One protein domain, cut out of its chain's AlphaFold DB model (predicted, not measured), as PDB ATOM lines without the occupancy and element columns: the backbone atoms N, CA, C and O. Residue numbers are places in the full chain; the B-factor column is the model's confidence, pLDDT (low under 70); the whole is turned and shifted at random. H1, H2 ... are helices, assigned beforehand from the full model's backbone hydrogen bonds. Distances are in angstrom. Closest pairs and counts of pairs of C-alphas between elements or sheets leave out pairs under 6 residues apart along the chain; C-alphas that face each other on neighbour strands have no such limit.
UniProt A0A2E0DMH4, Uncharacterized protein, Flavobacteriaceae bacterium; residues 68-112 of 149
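Overview. This is residues 68 to 112 of the 149 residues of an uncharacterized protein of Flavobacteriaceae bacterium (UniProt A0A2E0DMH4). One long helix, H1, makes nearly the whole length of a rod; past residue 102 the backbone folds back in a single short turn of helix, H2, close to Met 100 of H1, and a short tail, residues 109 to 112, then turns outward again, away from Ile 68. The printed part has 45 residues with two named helices, H1 then H2, and no named strand; the class is all helix. The whole is extended, with a radius of gyration of the C-alphas of 17.9 A and spans of 56 by 16 by 8 A.

Along the chain. Find C-alpha 68 at (287.424, 306.574, 218.766); from there H1, residues 68 to 102, runs 50.9 A to C-alpha 102 at (246.867, 311.732, 249.126). Go on to H2, residues 105 to 108, which ends at C-alpha 108 at (253.469, 307.691, 254.197).

Arrangement. A tight link of 2 residues joins H1 to H2. Look at Met 100 and Arg 108: their C-alphas, the closest of the two helices, are 6.2 A apart, and the helices are close but not clearly touching. In H1, 30 of 31 O i to N i+4 pairs are within hydrogen-bond range; H2 is too short for such a pair. Residues 68 to 98 of H1 stand free.

Size, cuts and confidence. The two C-alphas farthest apart are those of Ile 68 and Asn 112, at 56.7 A. The printed part has no cut and no long link between its helices. Its mean pLDDT is 89.0, and no printed residue is under 70.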
ATOM      1  N   ILE A  68     288.241 305.352 218.690       87.56
ATOM      2  CA  ILE A  68     287.424 306.574 218.766       87.56
ATOM      3  C   ILE A  68     285.933 306.288 218.505       87.56
ATOM      4  O   ILE A  68     285.054 306.903 219.100       87.56
ATOM      5  N   GLU A  69     285.628 305.324 217.635       89.25
ATOM      6  CA  GLU A  69     284.248 304.938 217.330       89.25
ATOM      7  C   GLU A  69     283.577 304.238 218.522       89.25
ATOM      8  O   GLU A  69     282.401 304.465 218.817       89.25
ATOM      9  N   GLU A  70     284.336 303.415 219.243       86.88
ATOM     10  CA  GLU A  70     283.860 302.683 220.412       86.88
ATOM     11  C   GLU A  70     283.615 303.619 221.599       86.88
ATOM     12  O   GLU A  70     282.578 303.517 222.256       86.88
ATOM     13  N   THR A  71     284.497 304.597 221.824       86.81
ATOM     14  CA  THR A  71     284.313 305.603 222.882       86.81
ATOM     15  C   THR A  71     283.109 306.506 222.615       86.81
ATOM     16  O   THR A  71     282.332 306.775 223.537       86.81
ATOM     17  N   ILE A  72     282.881 306.911 221.358       89.25
ATOM     18  CA  ILE A  72     281.688 307.672 220.953       89.25
ATOM     19  C   ILE A  72     280.426 306.834 221.169       89.25
ATOM     20  O   ILE A  72     279.447 307.310 221.747       89.25
ATOM     21  N   LYS A  73     280.435 305.564 220.754       91.12
ATOM     22  CA  LYS A  73     279.295 304.660 220.944       91.12
ATOM     23  C   LYS A  73     278.984 304.438 222.424       91.12
ATOM     24  O   LYS A  73     277.815 304.505 222.807       91.12
ATOM     25  N   ASN A  74     279.999 304.216 223.254       87.94
ATOM     26  CA  ASN A  74     279.833 304.034 224.695       87.94
ATOM     27  C   ASN A  74     279.298 305.303 225.366       87.94
ATOM     28  O   ASN A  74     278.333 305.215 226.119       87.94
ATOM     29  N   SER A  75     279.832 306.475 225.015       87.38
ATOM     30  CA  SER A  75     279.353 307.772 225.520       87.38
ATOM     31  C   SER A  75     277.907 308.065 225.108       87.38
ATOM     32  O   SER A  75     277.097 308.528 225.908       87.38
ATOM     33  N   ASN A  76     277.536 307.746 223.867       93.50
ATOM     34  CA  ASN A  76     276.159 307.897 223.398       93.50
ATOM     35  C   ASN A  76     275.202 306.956 224.139       93.50
ATOM     36  O   ASN A  76     274.081 307.341 224.479       93.50
ATOM     37  N   ASN A  77     275.636 305.724 224.415       92.00
ATOM     38  CA  ASN A  77     274.845 304.766 225.179       92.00
ATOM     39  C   ASN A  77     274.679 305.199 226.641       92.00
ATOM     40  O   ASN A  77     273.548 305.189 227.128       92.00
ATOM     41  N   SER A  78     275.747 305.633 227.319       90.44
ATOM     42  CA  SER A  78     275.662 306.126 228.701       90.44
ATOM     43  C   SER A  78     274.768 307.361 228.794       90.44
ATOM     44  O   SER A  78     273.842 307.382 229.600       90.44
ATOM     45  N   THR A  79     274.935 308.321 227.881       94.06
ATOM     46  CA  THR A  79     274.077 309.512 227.789       94.06
ATOM     47  C   THR A  79     272.613 309.120 227.578       94.06
ATOM     48  O   THR A  79     271.715 309.628 228.248       94.06
ATOM     49  N   LYS A  80     272.333 308.157 226.688       95.12
ATOM     50  CA  LYS A  80     270.972 307.648 226.458       95.12
ATOM     51  C   LYS A  80     270.382 306.997 227.707       95.12
ATOM     52  O   LYS A  80     269.188 307.148 227.971       95.12
ATOM     53  N   GLU A  81     271.174 306.244 228.461       93.44
ATOM     54  CA  GLU A  81     270.738 305.647 229.722       93.44
ATOM     55  C   GLU A  81     270.481 306.694 230.803       93.44
ATOM     56  O   GLU A  81     269.472 306.609 231.502       93.44
ATOM     57  N   GLU A  82     271.345 307.696 230.921       93.94
ATOM     58  CA  GLU A  82     271.177 308.813 231.848       93.94
ATOM     59  C   GLU A  82     269.920 309.616 231.529       93.94
ATOM     60  O   GLU A  82     269.092 309.827 232.414       93.94
ATOM     61  N   LEU A  83     269.691 309.958 230.260       92.19
ATOM     62  CA  LEU A  83     268.474 310.640 229.820       92.19
ATOM     63  C   LEU A  83     267.220 309.801 230.091       92.19
ATOM     64  O   LEU A  83     266.198 310.331 230.525       92.19
ATOM     65  N   LYS A  84     267.279 308.477 229.898       94.00
ATOM     66  CA  LYS A  84     266.176 307.577 230.275       94.00
ATOM     67  C   LYS A  84     265.925 307.588 231.782       94.00
ATOM     68  O   LYS A  84     264.769 307.684 232.192       94.00
ATOM     69  N   LYS A  85     266.976 307.497 232.604       91.06
ATOM     70  CA  LYS A  85     266.879 307.553 234.072       91.06
ATOM     71  C   LYS A  85     266.317 308.897 234.535       91.06
ATOM     72  O   LYS A  85     265.457 308.912 235.412       91.06
ATOM     73  N   PHE A  86     266.745 309.994 233.917       91.31
ATOM     74  CA  PHE A  86     266.263 311.347 234.184       91.31
ATOM     75  C   PHE A  86     264.785 311.516 233.811       91.31
ATOM     76  O   PHE A  86     263.972 311.939 234.629       91.31
ATOM     77  N   ASN A  87     264.389 311.093 232.610       89.12
ATOM     78  CA  ASN A  87     262.987 311.138 232.194       89.12
ATOM     79  C   ASN A  87     262.103 310.274 233.100       89.12
ATOM     80  O   ASN A  87     261.007 310.685 233.490       89.12
ATOM     81  N   TYR A  88     262.590 309.093 233.485       88.38
ATOM     82  CA  TYR A  88     261.881 308.219 234.410       88.38
ATOM     83  C   TYR A  88     261.760 308.834 235.806       88.38
ATOM     84  O   TYR A  88     260.675 308.801 236.386       88.38
ATOM     85  N   SER A  89     262.830 309.421 236.351       85.50
ATOM     86  CA  SER A  89     262.785 310.050 237.671       85.50
ATOM     87  C   SER A  89     261.805 311.220 237.689       85.50
ATOM     88  O   SER A  89     261.033 311.329 238.635       85.50
ATOM     89  N   PHE A  90     261.725 312.015 236.621       83.94
ATOM     90  CA  PHE A  90     260.806 313.151 236.542       83.94
ATOM     91  C   PHE A  90     259.334 312.721 236.399       83.94
ATOM     92  O   PHE A  90     258.454 313.184 237.134       83.94
ATOM     93  N   GLN A  91     259.050 311.770 235.504       82.81
ATOM     94  CA  GLN A  91     257.686 311.271 235.277       82.81
ATOM     95  C   GLN A  91     257.154 310.431 236.446       82.81
ATOM     96  O   GLN A  91     255.956 310.439 236.730       82.81
ATOM     97  N   ASN A  92     258.027 309.696 237.132       83.94
ATOM     98  CA  ASN A  92     257.657 308.893 238.291       83.94
ATOM     99  C   ASN A  92     257.601 309.739 239.570       83.94
ATOM    100  O   ASN A  92     256.724 309.512 240.394       83.94
ATOM    101  N   SER A  93     258.479 310.737 239.735       84.81
ATOM    102  CA  SER A  93     258.478 311.625 240.907       84.81
ATOM    103  C   SER A  93     257.168 312.400 241.021       84.81
ATOM    104  O   SER A  93     256.545 312.380 242.075       84.81
ATOM    105  N   THR A  94     256.666 312.979 239.927       83.62
ATOM    106  CA  THR A  94     255.369 313.681 239.933       83.62
ATOM    107  C   THR A  94     254.196 312.754 240.265       83.62
ATOM    108  O   THR A  94     253.291 313.131 241.003       83.62
ATOM    109  N   LYS A  95     254.194 311.508 239.780       84.88
ATOM    110  CA  LYS A  95     253.164 310.525 240.155       84.88
ATOM    111  C   LYS A  95     253.287 310.099 241.621       84.88
ATOM    112  O   LYS A  95     252.276 310.061 242.318       84.88
ATOM    113  N   ARG A  96     254.510 309.852 242.099       85.69
ATOM    114  CA  ARG A  96     254.802 309.493 243.495       85.69
ATOM    115  C   ARG A  96     254.438 310.608 244.466       85.69
ATOM    116  O   ARG A  96     253.803 310.311 245.467       85.69
ATOM    117  N   ILE A  97     254.775 311.863 244.168       85.69
ATOM    118  CA  ILE A  97     254.450 313.009 245.032       85.69
ATOM    119  C   ILE A  97     252.930 313.129 245.196       85.69
ATOM    120  O   ILE A  97     252.424 313.154 246.311       85.69
ATOM    121  N   ASN A  98     252.186 313.035 244.088       86.19
ATOM    122  CA  ASN A  98     250.727 313.096 244.098       86.19
ATOM    123  C   ASN A  98     250.091 311.932 244.874       86.19
ATOM    124  O   ASN A  98     249.031 312.089 245.475       86.19
ATOM    125  N   GLU A  99     250.692 310.742 244.849       86.88
ATOM    126  CA  GLU A  99     250.229 309.599 245.641       86.88
ATOM    127  C   GLU A  99     250.587 309.743 247.131       86.88
ATOM    128  O   GLU A  99     249.767 309.428 247.998       86.88
ATOM    129  N   MET A 100     251.768 310.287 247.432       85.88
ATOM    130  CA  MET A 100     252.257 310.568 248.785       85.88
ATOM    131  C   MET A 100     251.467 311.673 249.493       85.88
ATOM    132  O   MET A 100     251.313 311.606 250.715       85.88
ATOM    133  N   ASP A 101     250.953 312.650 248.750       87.44
ATOM    134  CA  ASP A 101     250.147 313.753 249.283       87.44
ATOM    135  C   ASP A 101     248.697 313.341 249.556       87.44
ATOM    136  O   ASP A 101     248.050 313.876 250.456       87.44
ATOM    137  N   LYS A 102     248.184 312.331 248.841       93.06
ATOM    138  CA  LYS A 102     246.867 311.732 249.126       93.06
ATOM    139  C   LYS A 102     246.838 310.978 250.451       93.06
ATOM    140  O   LYS A 102     245.759 310.743 250.995       93.06
ATOM    141  N   GLN A 103     247.995 310.532 250.938       90.62
ATOM    142  CA  GLN A 103     248.099 309.757 252.166       90.62
ATOM    143  C   GLN A 103     248.578 310.634 253.330       90.62
ATOM    144  O   GLN A 103     249.520 311.414 253.183       90.62
ATOM    145  N   PRO A 104     247.978 310.493 254.525       91.81
ATOM    146  CA  PRO A 104     248.431 311.229 255.696       91.81
ATOM    147  C   PRO A 104     249.871 310.841 256.068       91.81
ATOM    148  O   PRO A 104     250.312 309.714 255.824       91.81
ATOM    149  N   ALA A 105     250.588 311.769 256.711       90.88
ATOM    150  CA  ALA A 105     252.021 311.638 256.987       90.88
ATOM    151  C   ALA A 105     252.384 310.331 257.709       90.88
ATOM    152  O   ALA A 105     253.339 309.667 257.311       90.88
ATOM    153  N   TYR A 106     251.592 309.920 258.707       90.56
ATOM    154  CA  TYR A 106     251.835 308.682 259.453       90.56
ATOM    155  C   TYR A 106     251.847 307.445 258.538       90.56
ATOM    156  O   TYR A 106     252.709 306.586 258.685       90.56
ATOM    157  N   LYS A 107     250.952 307.381 257.543       91.75
ATOM    158  CA  LYS A 107     250.848 306.247 256.616       91.75
ATOM    159  C   LYS A 107     251.945 306.282 255.556       91.75
ATOM    160  O   LYS A 107     252.495 305.240 255.219       91.75
ATOM    161  N   ARG A 108     252.317 307.480 255.090       91.25
ATOM    162  CA  ARG A 108     253.469 307.691 254.197       91.25
ATOM    163  C   ARG A 108     254.789 307.244 254.835       91.25
ATOM    164  O   ARG A 108     255.657 306.736 254.139       91.25
ATOM    165  N   LEU A 109     254.917 307.403 256.154       88.88
ATOM    166  CA  LEU A 109     256.037 306.903 256.961       88.88
ATOM    167  C   LEU A 109     255.976 305.383 257.226       88.88
ATOM    168  O   LEU A 109     256.864 304.841 257.875       88.88
ATOM    169  N   GLY A 110     254.939 304.689 256.745       88.62
ATOM    170  CA  GLY A 110     254.748 303.255 256.960       88.62
ATOM    171  C   GLY A 110     254.128 302.889 258.313       88.62
ATOM    172  O   GLY A 110     254.050 301.706 258.636       88.62
ATOM    173  N   TYR A 111     253.659 303.862 259.104       85.38
ATOM    174  CA  TYR A 111     252.973 303.585 260.365       85.38
ATOM    175  C   TYR A 111     251.498 303.251 260.131       85.38
ATOM    176  O   TYR A 111     250.768 303.980 259.457       85.38
ATOM    177  N   ASN A 112     251.031 302.167 260.748       88.19
ATOM    178  CA  ASN A 112     249.633 301.749 260.720       88.19
ATOM    179  C   ASN A 112     249.014 301.920 262.112       88.19
ATOM    180  O   ASN A 112     249.316 301.153 263.017       88.19
TER     181      ASN A 112